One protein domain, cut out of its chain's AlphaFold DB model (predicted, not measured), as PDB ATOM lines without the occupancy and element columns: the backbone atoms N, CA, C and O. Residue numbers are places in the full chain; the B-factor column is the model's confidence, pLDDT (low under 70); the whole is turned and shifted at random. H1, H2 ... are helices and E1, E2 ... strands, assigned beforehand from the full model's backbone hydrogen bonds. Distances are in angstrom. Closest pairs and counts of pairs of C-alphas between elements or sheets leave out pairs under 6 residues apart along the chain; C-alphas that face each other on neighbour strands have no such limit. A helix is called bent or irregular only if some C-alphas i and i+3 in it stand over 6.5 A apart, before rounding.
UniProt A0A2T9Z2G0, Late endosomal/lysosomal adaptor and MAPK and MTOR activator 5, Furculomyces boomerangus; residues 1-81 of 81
ATOM      1  N   MET A   1     194.037 182.524  97.220       60.00
ATOM      2  CA  MET A   1     194.909 181.363  97.517       60.00
ATOM      3  C   MET A   1     195.845 181.707  98.667       60.00
ATOM      4  O   MET A   1     195.901 180.933  99.609       60.00
ATOM      5  N   GLU A   2     196.467 182.890  98.642       67.12
ATOM      6  CA  GLU A   2     197.263 183.434  99.757       67.12
ATOM      7  C   GLU A   2     196.447 183.653 101.043       67.12
ATOM      8  O   GLU A   2     196.869 183.185 102.089       67.12
ATOM      9  N   GLU A   3     195.231 184.210 100.968       74.06
ATOM     10  CA  GLU A   3     194.383 184.427 102.164       74.06
ATOM     11  C   GLU A   3     194.117 183.144 102.975       74.06
ATOM     12  O   GLU A   3     194.100 183.164 104.203       74.06
ATOM     13  N   ASN A   4     193.939 181.996 102.310       86.75
ATOM     14  CA  ASN A   4     193.734 180.726 103.015       86.75
ATOM     15  C   ASN A   4     195.002 180.283 103.750       86.75
ATOM     16  O   ASN A   4     194.917 179.759 104.856       86.75
ATOM     17  N   LEU A   5     196.167 180.494 103.138       85.56
ATOM     18  CA  LEU A   5     197.457 180.146 103.720       85.56
ATOM     19  C   LEU A   5     197.787 181.049 104.914       85.56
ATOM     20  O   LEU A   5     198.182 180.552 105.966       85.56
ATOM     21  N   GLU A   6     197.554 182.355 104.776       86.75
ATOM     22  CA  GLU A   6     197.708 183.328 105.859       86.75
ATOM     23  C   GLU A   6     196.821 182.990 107.059       86.75
ATOM     24  O   GLU A   6     197.291 183.020 108.198       86.75
ATOM     25  N   ASN A   7     195.564 182.610 106.814       89.19
ATOM     26  CA  ASN A   7     194.635 182.216 107.871       89.19
ATOM     27  C   ASN A   7     195.097 180.950 108.603       89.19
ATOM     28  O   ASN A   7     195.093 180.929 109.833       89.19
ATOM     29  N   ILE A   8     195.533 179.920 107.869       90.56
ATOM     30  CA  ILE A   8     196.032 178.670 108.463       90.56
ATOM     31  C   ILE A   8     197.266 178.942 109.328       90.56
ATOM     32  O   ILE A   8     197.360 178.453 110.449       90.56
ATOM     33  N   ILE A   9     198.212 179.741 108.838       89.94
ATOM     34  CA  ILE A   9     199.455 180.004 109.573       89.94
ATOM     35  C   ILE A   9     199.206 180.898 110.784       89.94
ATOM     36  O   ILE A   9     199.775 180.664 111.851       89.94
ATOM     37  N   SER A  10     198.306 181.871 110.652       87.12
ATOM     38  CA  SER A  10     197.873 182.686 111.786       87.12
ATOM     39  C   SER A  10     197.229 181.813 112.864       87.12
ATOM     40  O   SER A  10     197.551 181.980 114.035       87.12
ATOM     41  N   GLN A  11     196.391 180.838 112.490       90.44
ATOM     42  CA  GLN A  11     195.830 179.865 113.434       90.44
ATOM     43  C   GLN A  11     196.920 179.052 114.133       90.44
ATOM     44  O   GLN A  11     196.912 178.987 115.353       90.44
ATOM     45  N   ILE A  12     197.912 178.523 113.407       90.00
ATOM     46  CA  ILE A  12     199.021 177.758 114.009       90.00
ATOM     47  C   ILE A  12     199.748 178.576 115.086       90.00
ATOM     48  O   ILE A  12     200.023 178.067 116.169       90.00
ATOM     49  N   ILE A  13     200.040 179.847 114.806       88.81
ATOM     50  CA  ILE A  13     200.773 180.721 115.734       88.81
ATOM     51  C   ILE A  13     199.898 181.163 116.912       88.81
ATOM     52  O   ILE A  13     200.405 181.365 118.015       88.81
ATOM     53  N   HIS A  14     198.596 181.347 116.695       87.94
ATOM     54  CA  HIS A  14     197.668 181.746 117.751       87.94
ATOM     55  C   HIS A  14     197.269 180.586 118.668       87.94
ATOM     56  O   HIS A  14     197.125 180.799 119.872       87.94
ATOM     57  N   ASP A  15     197.098 179.389 118.110       93.25
ATOM     58  CA  ASP A  15     196.599 178.217 118.826       93.25
ATOM     59  C   ASP A  15     197.714 177.496 119.601       93.25
ATOM     60  O   ASP A  15     197.436 176.893 120.641       93.25
ATOM     61  N   ASP A  16     198.972 177.584 119.146       90.12
ATOM     62  CA  ASP A  16     200.123 176.970 119.812       90.12
ATOM     63  C   ASP A  16     201.172 178.011 120.257       90.12
ATOM     64  O   ASP A  16     201.988 178.473 119.453       90.12
ATOM     65  N   PRO A  17     201.236 178.347 121.562       86.38
ATOM     66  CA  PRO A  17     202.199 179.314 122.082       86.38
ATOM     67  C   PRO A  17     203.657 178.829 122.033       86.38
ATOM     68  O   PRO A  17     204.564 179.621 122.298       86.38
ATOM     69  N   SER A  18     203.911 177.550 121.732       87.75
ATOM     70  CA  SER A  18     205.267 177.030 121.524       87.75
ATOM     71  C   SER A  18     205.833 177.388 120.144       87.75
ATOM     72  O   SER A  18     207.054 177.390 119.961       87.75
ATOM     73  N   VAL A  19     204.973 177.766 119.192       89.88
ATOM     74  CA  VAL A  19     205.377 178.191 117.851       89.88
ATOM     75  C   VAL A  19     205.782 179.665 117.872       89.88
ATOM     76  O   VAL A  19     204.958 180.574 117.899       89.88
ATOM     77  N   LEU A  20     207.091 179.925 117.817       88.06
ATOM     78  CA  LEU A  20     207.638 181.293 117.827       88.06
ATOM     79  C   LEU A  20     207.578 181.991 116.461       88.06
ATOM     80  O   LEU A  20     207.723 183.218 116.374       88.06
ATOM     81  N   GLY A  21     207.388 181.218 115.395       90.88
ATOM     82  CA  GLY A  21     207.211 181.720 114.046       90.88
ATOM     83  C   GLY A  21     207.159 180.614 113.002       90.88
ATOM     84  O   GLY A  21     207.471 179.456 113.276       90.88
ATOM     85  N   VAL A  22     206.780 181.006 111.792       93.31
ATOM     86  CA  VAL A  22     206.688 180.142 110.611       93.31
ATOM     87  C   VAL A  22     207.317 180.883 109.438       93.31
ATOM     88  O   VAL A  22     207.148 182.095 109.312       93.31
ATOM     89  N   MET A  23     208.041 180.177 108.577       93.56
ATOM     90  CA  MET A  23     208.619 180.734 107.354       93.56
ATOM     91  C   MET A  23     208.348 179.790 106.191       93.56
ATOM     92  O   MET A  23     208.453 178.575 106.342       93.56
ATOM     93  N   ILE A  24     208.033 180.362 105.030       93.81
ATOM     94  CA  ILE A  24     207.921 179.631 103.770       93.81
ATOM     95  C   ILE A  24     209.076 180.051 102.872       93.81
ATOM     96  O   ILE A  24     209.259 181.235 102.583       93.81
ATOM     97  N   VAL A  25     209.836 179.057 102.428       95.50
ATOM     98  CA  VAL A  25     211.005 179.216 101.564       95.50
ATOM     99  C   VAL A  25     210.762 178.434 100.281       95.50
ATOM    100  O   VAL A  25     210.238 177.321 100.334       95.50
ATOM    101  N   ASP A  26     211.114 179.008  99.135       94.94
ATOM    102  CA  ASP A  26     211.042 178.302  97.856       94.94
ATOM    103  C   ASP A  26     212.278 177.419  97.591       94.94
ATOM    104  O   ASP A  26     213.233 177.357  98.369       94.94
ATOM    105  N   ASN A  27     212.282 176.730  96.450       93.94
ATOM    106  CA  ASN A  27     213.381 175.858  96.031       93.94
ATOM    107  C   ASN A  27     214.634 176.607  95.532       93.94
ATOM    108  O   ASN A  27     215.574 175.969  95.065       93.94
ATOM    109  N   THR A  28     214.655 177.938  95.604       95.06
ATOM    110  CA  THR A  28     215.836 178.769  95.333       95.06
ATOM    111  C   THR A  28     216.439 179.350  96.613       95.06
ATOM    112  O   THR A  28     217.502 179.970  96.572       95.06
ATOM    113  N   GLY A  29     215.784 179.127  97.758       94.88
ATOM    114  CA  GLY A  29     216.167 179.696  99.044       94.88
ATOM    115  C   GLY A  29     215.626 181.102  99.288       94.88
ATOM    116  O   GLY A  29     216.091 181.773 100.213       94.88
ATOM    117  N   LEU A  30     214.653 181.556  98.493       95.94
ATOM    118  CA  LEU A  30     213.988 182.835  98.697       95.94
ATOM    119  C   LEU A  30     212.900 182.701  99.767       95.94
ATOM    120  O   LEU A  30     212.070 181.792  99.725       95.94
ATOM    121  N   CYS A  31     212.881 183.639 100.716       95.56
ATOM    122  CA  CYS A  31     211.767 183.778 101.646       95.56
ATOM    123  C   CYS A  31     210.547 184.310 100.890       95.56
ATOM    124  O   CYS A  31     210.562 185.447 100.423       95.56
ATOM    125  N   LEU A  32     209.489 183.506 100.795       92.88
ATOM    126  CA  LEU A  32     208.219 183.952 100.222       92.88
ATOM    127  C   LEU A  32     207.409 184.748 101.245       92.88
ATOM    128  O   LEU A  32     206.761 185.729 100.898       92.88
ATOM    129  N   THR A  33     207.435 184.313 102.505       92.56
ATOM    130  CA  THR A  33     206.701 184.946 103.605       92.56
ATOM    131  C   THR A  33     207.157 184.392 104.957       92.56
ATOM    132  O   THR A  33     207.712 183.289 105.045       92.56
ATOM    133  N   LYS A  34     206.932 185.167 106.022       92.44
ATOM    134  CA  LYS A  34     207.267 184.802 107.398       92.44
ATOM    135  C   LYS A  34     206.291 185.402 108.404       92.44
ATOM    136  O   LYS A  34     205.792 186.511 108.229       92.44
ATOM    137  N   TRP A  35     206.126 184.704 109.516       92.38
ATOM    138  CA  TRP A  35     205.339 185.120 110.668       92.38
ATOM    139  C   TRP A  35     206.120 184.877 111.957       92.38
ATOM    140  O   TRP A  35     206.993 184.011 112.024       92.38
ATOM    141  N   GLY A  36     205.776 185.628 112.999       88.62
ATOM    142  CA  GLY A  36     206.481 185.572 114.276       88.62
ATOM    143  C   GLY A  36     207.871 186.210 114.217       88.62
ATOM    144  O   GLY A  36     208.163 187.053 113.366       88.62
ATOM    145  N   LYS A  37     208.735 185.836 115.163       84.38
ATOM    146  CA  LYS A  37     210.053 186.464 115.369       84.38
ATOM    147  C   LYS A  37     211.169 185.708 114.645       84.38
ATOM    148  O   LYS A  37     212.109 185.234 115.277       84.38
ATOM    149  N   ILE A  38     211.042 185.573 113.327       89.38
ATOM    150  CA  ILE A  38     212.051 184.926 112.476       89.38
ATOM    151  C   ILE A  38     212.701 185.968 111.565       89.38
ATOM    152  O   ILE A  38     212.023 186.832 110.994       89.38
ATOM    153  N   GLU A  39     214.021 185.866 111.429       91.94
ATOM    154  CA  GLU A  39     214.827 186.685 110.528       91.94
ATOM    155  C   GLU A  39     214.749 186.155 109.099       91.94
ATOM    156  O   GLU A  39     214.975 184.976 108.848       91.94
ATOM    157  N   GLU A  40     214.476 187.035 108.139       92.19
ATOM    158  CA  GLU A  40     214.290 186.672 106.724       92.19
ATOM    159  C   GLU A  40     215.558 186.054 106.105       92.19
ATOM    160  O   GLU A  40     215.494 185.156 105.267       92.19
ATOM    161  N   SER A  41     216.724 186.465 106.611       92.31
ATOM    162  CA  SER A  41     218.037 185.925 106.243       92.31
ATOM    163  C   SER A  41     218.213 184.437 106.575       92.31
ATOM    164  O   SER A  41     219.124 183.797 106.047       92.31
ATOM    165  N   MET A  42     217.336 183.853 107.404       93.19
ATOM    166  CA  MET A  42     217.360 182.425 107.727       93.19
ATOM    167  C   MET A  42     216.966 181.533 106.544       93.19
ATOM    168  O   MET A  42     217.360 180.366 106.524       93.19
ATOM    169  N   ALA A  43     216.255 182.065 105.543       96.25
ATOM    170  CA  ALA A  43     215.756 181.292 104.404       96.25
ATOM    171  C   ALA A  43     216.862 180.526 103.660       96.25
ATOM    172  O   ALA A  43     216.714 179.338 103.373       96.25
ATOM    173  N   GLY A  44     218.022 181.159 103.449       95.00
ATOM    174  CA  GLY A  44     219.165 180.515 102.797       95.00
ATOM    175  C   GLY A  44     219.747 179.346 103.600       95.00
ATOM    176  O   GLY A  44     220.166 178.340 103.022       95.00
ATOM    177  N   TYR A  45     219.736 179.436 104.934       93.75
ATOM    178  CA  TYR A  45     220.177 178.344 105.806       93.75
ATOM    179  C   TYR A  45     219.182 177.185 105.788       93.75
ATOM    180  O   TYR A  45     219.599 176.039 105.643       93.75
ATOM    181  N   ILE A  46     217.880 177.480 105.880       94.88
ATOM    182  CA  ILE A  46     216.806 176.478 105.800       94.88
ATOM    183  C   ILE A  46     216.902 175.714 104.476       94.88
ATOM    184  O   ILE A  46     216.932 174.485 104.484       94.88
ATOM    185  N   TYR A  47     217.044 176.430 103.359       95.94
ATOM    186  CA  TYR A  47     217.231 175.826 102.042       95.94
ATOM    187  C   TYR A  47     218.477 174.937 101.981       95.94
ATOM    188  O   TYR A  47     218.406 173.793 101.538       95.94
ATOM    189  N   SER A  48     219.615 175.427 102.480       95.06
ATOM    190  CA  SER A  48     220.871 174.665 102.474       95.06
ATOM    191  C   SER A  48     220.768 173.371 103.291       95.06
ATOM    192  O   SER A  48     221.298 172.337 102.885       95.06
ATOM    193  N   ILE A  49     220.075 173.418 104.432       94.44
ATOM    194  CA  ILE A  49     219.824 172.258 105.292       94.44
ATOM    195  C   ILE A  49     218.879 171.267 104.597       94.44
ATOM    196  O   ILE A  49     219.189 170.076 104.556       94.44
ATOM    197  N   ALA A  50     217.779 171.749 104.008       93.69
ATOM    198  CA  ALA A  50     216.821 170.924 103.272       93.69
ATOM    199  C   ALA A  50     217.475 170.201 102.090       93.69
ATOM    200  O   ALA A  50     217.427 168.975 102.005       93.69
ATOM    201  N   HIS A  51     218.199 170.943 101.252       92.81
ATOM    202  CA  HIS A  51     218.901 170.386 100.102       92.81
ATOM    203  C   HIS A  51     219.964 169.357 100.517       92.81
ATOM    204  O   HIS A  51     220.137 168.310  99.885       92.81
ATOM    205  N   ARG A  52     220.671 169.608 101.628       93.94
ATOM    206  CA  ARG A  52     221.632 168.638 102.159       93.94
ATOM    207  C   ARG A  52     220.943 167.376 102.675       93.94
ATOM    208  O   ARG A  52     221.487 166.294 102.456       93.94
ATOM    209  N   ALA A  53     219.792 167.499 103.335       92.12
ATOM    210  CA  ALA A  53     219.037 166.363 103.857       92.12
ATOM    211  C   ALA A  53     218.521 165.443 102.742       92.12
ATOM    212  O   ALA A  53     218.605 164.227 102.879       92.12
ATOM    213  N   GLU A  54     218.078 165.999 101.614       89.00
ATOM    214  CA  GLU A  54     217.724 165.203 100.431       89.00
ATOM    215  C   GLU A  54     218.935 164.416  99.907       89.00
ATOM    216  O   GLU A  54     218.838 163.219  99.652       89.00
ATOM    217  N   SER A  55     220.114 165.048  99.839       89.62
ATOM    218  CA  SER A  55     221.331 164.409  99.304       89.62
ATOM    219  C   SER A  55     221.883 163.240 100.133       89.62
ATOM    220  O   SER A  55     222.772 162.531  99.663       89.62
ATOM    221  N   ILE A  56     221.423 163.067 101.377       91.88
ATOM    222  CA  ILE A  56     221.849 161.971 102.262       91.88
ATOM    223  C   ILE A  56     220.818 160.841 102.342       91.88
ATOM    224  O   ILE A  56     221.074 159.848 103.026       91.88
ATOM    225  N   LEU A  57     219.666 160.979 101.674       89.81
ATOM    226  CA  LEU A  57     218.676 159.912 101.616       89.81
ATOM    227  C   LEU A  57     219.274 158.678 100.920       89.81
ATOM    228  O   LEU A  57     219.920 158.804  99.879       89.81
ATOM    229  N   PRO A  58     219.081 157.470 101.475       91.50
ATOM    230  CA  PRO A  58     219.495 156.245 100.807       91.50
ATOM    231  C   PRO A  58     218.783 156.046  99.460       91.50
ATOM    232  O   PRO A  58     217.593 156.318  99.347       91.50
ATOM    233  N   GLU A  59     219.468 155.440  98.486       89.56
ATOM    234  CA  GLU A  59     218.933 155.187  97.129       89.56
ATOM    235  C   GLU A  59     217.648 154.334  97.090       89.56
ATOM    236  O   GLU A  59     216.949 154.305  96.084       89.56
ATOM    237  N   HIS A  60     217.335 153.614  98.170       92.25
ATOM    238  CA  HIS A  60     216.138 152.775  98.268       92.25
ATOM    239  C   HIS A  60     214.909 153.517  98.811       92.25
ATOM    240  O   HIS A  60     213.840 152.915  98.929       92.25
ATOM    241  N   VAL A  61     215.055 154.786  99.200       89.94
ATOM    242  CA  VAL A  61     213.936 155.606  99.663       89.94
ATOM    243  C   VAL A  61     213.139 156.078  98.440       89.94
ATOM    244  O   VAL A  61     213.735 156.629  97.517       89.94
ATOM    245  N   PRO A  62     211.808 155.867  98.398       91.38
ATOM    246  CA  PRO A  62     210.979 156.379  97.311       91.38
ATOM    247  C   PRO A  62     211.092 157.902  97.180       91.38
ATOM    248  O   PRO A  62     211.104 158.598  98.192       91.38
ATOM    249  N   GLU A  63     211.078 158.417  95.948       86.06
ATOM    250  CA  GLU A  63     211.157 159.865  95.660       86.06
ATOM    251  C   GLU A  63     210.034 160.682  96.324       86.06
ATOM    252  O   GLU A  63     210.171 161.880  96.544       86.06
ATOM    253  N   GLU A  64     208.923 160.033  96.674       89.62
ATOM    254  CA  GLU A  64     207.767 160.666  97.317       89.62
ATOM    255  C   GLU A  64     207.973 160.920  98.821       89.62
ATOM    256  O   GLU A  64     207.163 161.589  99.464       89.62
ATOM    257  N   VAL A  65     209.046 160.382  99.407       88.62
ATOM    258  CA  VAL A  65     209.372 160.592 100.817       88.62
ATOM    259  C   VAL A  65     210.105 161.919 100.977       88.62
ATOM    260  O   VAL A  65     211.278 162.050 100.638       88.62
ATOM    261  N   ILE A  66     209.421 162.890 101.579       87.44
ATOM    262  CA  ILE A  66     210.001 164.191 101.919       87.44
ATOM    263  C   ILE A  66     210.636 164.101 103.317       87.44
ATOM    264  O   ILE A  66     209.929 163.807 104.289       87.44
ATOM    265  N   PRO A  67     211.952 164.344 103.464       89.50
ATOM    266  CA  PRO A  67     212.605 164.284 104.762       89.50
ATOM    267  C   PRO A  67     212.103 165.410 105.670       89.50
ATOM    268  O   PRO A  67     212.005 166.566 105.269       89.50
ATOM    269  N   THR A  68     211.825 165.076 106.931       92.56
ATOM    270  CA  THR A  68     211.560 166.072 107.977       92.56
ATOM    271  C   THR A  68     212.836 166.314 108.768       92.56
ATOM    272  O   THR A  68     213.487 165.367 109.206       92.56
ATOM    273  N   ILE A  69     213.194 167.582 108.958       92.50
ATOM    274  CA  ILE A  69     214.438 167.983 109.615       92.50
ATOM    275  C   ILE A  69     214.093 168.675 110.925       92.50
ATOM    276  O   ILE A  69     213.301 169.615 110.943       92.50
ATOM    277  N   ILE A  70     214.707 168.218 112.013       93.31
ATOM    278  CA  ILE A  70     214.527 168.776 113.352       93.31
ATOM    279  C   ILE A  70     215.901 169.216 113.854       93.31
ATOM    280  O   ILE A  70     216.849 168.431 113.854       93.31
ATOM    281  N   VAL A  71     216.008 170.483 114.252       88.75
ATOM    282  CA  VAL A  71     217.224 171.055 114.839       88.75
ATOM    283  C   VAL A  71     216.921 171.420 116.285       88.75
ATOM    284  O   VAL A  71     216.113 172.307 116.549       88.75
ATOM    285  N   GLU A  72     217.581 170.740 117.216       89.12
ATOM    286  CA  GLU A  72     217.420 170.955 118.653       89.12
ATOM    287  C   GLU A  72     218.649 171.661 119.229       89.12
ATOM    288  O   GLU A  72     219.786 171.428 118.815       89.12
ATOM    289  N   THR A  73     218.424 172.536 120.203       85.81
ATOM    290  CA  THR A  73     219.477 173.240 120.939       85.81
ATOM    291  C   THR A  73     219.176 173.183 122.429       85.81
ATOM    292  O   THR A  73     218.017 173.246 122.836       85.81
ATOM    293  N   GLU A  74     220.217 173.111 123.262       83.31
ATOM    294  CA  GLU A  74     220.087 173.122 124.726       83.31
ATOM    295  C   GLU A  74     219.487 174.435 125.262       83.31
ATOM    296  O   GLU A  74     218.983 174.482 126.386       83.31
ATOM    297  N   LYS A  75     219.558 175.524 124.482       69.81
ATOM    298  CA  LYS A  75     219.031 176.843 124.854       69.81
ATOM    299  C   LYS A  75     218.297 177.492 123.692       69.81
ATOM    300  O   LYS A  75     218.897 177.801 122.664       69.81
ATOM    301  N   VAL A  76     217.030 177.829 123.919       60.69
ATOM    302  CA  VAL A  76     216.310 178.807 123.101       60.69
ATOM    303  C   VAL A  76     216.735 180.202 123.576       60.69
ATOM    304  O   VAL A  76     216.225 180.710 124.573       60.69
ATOM    305  N   GLN A  77     217.717 180.820 122.916       51.47
ATOM    306  CA  GLN A  77     218.005 182.242 123.129       51.47
ATOM    307  C   GLN A  77     217.091 183.070 122.227       51.47
ATOM    308  O   GLN A  77     217.366 183.255 121.046       51.47
ATOM    309  N   VAL A  78     215.989 183.562 122.794       49.62
ATOM    310  CA  VAL A  78     215.143 184.564 122.138       49.62
ATOM    311  C   VAL A  78     215.766 185.936 122.389       49.62
ATOM    312  O   VAL A  78     215.748 186.428 123.517       49.62
ATOM    313  N   PHE A  79     216.333 186.552 121.352       42.19
ATOM    314  CA  PHE A  79     216.792 187.938 121.416       42.19
ATOM    315  C   PHE A  79     215.595 188.879 121.217       42.19
ATOM    316  O   PHE A  79     214.801 188.702 120.295       42.19
ATOM    317  N   TYR A  80     215.448 189.862 122.106       34.47
ATOM    318  CA  TYR A  80     214.539 190.992 121.917       34.47
ATOM    319  C   TYR A  80     215.391 192.188 121.479       34.47
ATOM    320  O   TYR A  80     216.311 192.569 122.203       34.47
ATOM    321  N   THR A  81     215.087 192.755 120.315       37.44
ATOM    322  CA  THR A  81     215.545 194.082 119.870       37.44
ATOM    323  C   THR A  81     214.342 194.980 119.699       37.44
ATOM    324  O   THR A  81     213.351 194.480 119.117       37.44
TER     325      THR A  81
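What this domain is: This is residues 1 to 81 of the 81 residues of the protein "Late endosomal/lysosomal adaptor and MAPK and MTOR activator 5" of Furculomyces boomerangus (UniProt A0A2T9Z2G0). A small hairpin of two strands, E1 and E2, sits between two helices, with H1 over one face and the first part of H2, residues 40 to 47, over the other. H2 crosses the hairpin and runs on well past it; beyond its end the chain folds back in a long stretch with no named element, residues 56 to 81, of which residues 72 to 77 stick out. The printed part has 81 residues, with two named helices and two named strands in the order H1, E1, E2, H2; the sheet is antiparallel and the class is mixed, helices and strands. The whole is loose, with a radius of gyration of the C-alphas of 14.9 A and spans of 42 by 37 by 23 A.

How they stand to each other: E1, residues 21 to 25, and E2, residues 31 to 36, form a hairpin, antiparallel at 177 degrees between their directions. N 24 and O 33 are 2.9 A apart and N 35 and O 22 are 2.8 A apart, both within hydrogen-bond range. The closest C-alphas of E1 and H1, residues 2 to 15, are those of Gly 21 and Ile 13, 6.7 A apart. The closest of E2 and H2, residues 40 to 55, are those of Cys 31 and Ala 43, 5.4 A apart. H1 and H2 are apart. Every O i to N i+4 pair in H1 is within hydrogen-bond range, and 10 of 12 in H2. H2 is only just irregular: C-alphas 41 and 44 are 6.51 A apart.

Where its parts are: H2 is 24.5 A long from first to last C-alpha and ends at C-alpha 55, (221.331, 164.409, 99.304). H1 is 19.8 A long and begins at C-alpha 2, (197.263, 183.434, 99.757). E1 is 13.3 A long and E2 13.8 A.

The domain as a whole: The C-alphas farthest apart, those of His 60 and Thr 81, are 46.6 A apart. The printed part has no cut, and the three links between its named elements are tight. The mean pLDDT of the printed part is 86.6; residues 1 to 2 and 75 to 81 are under 70.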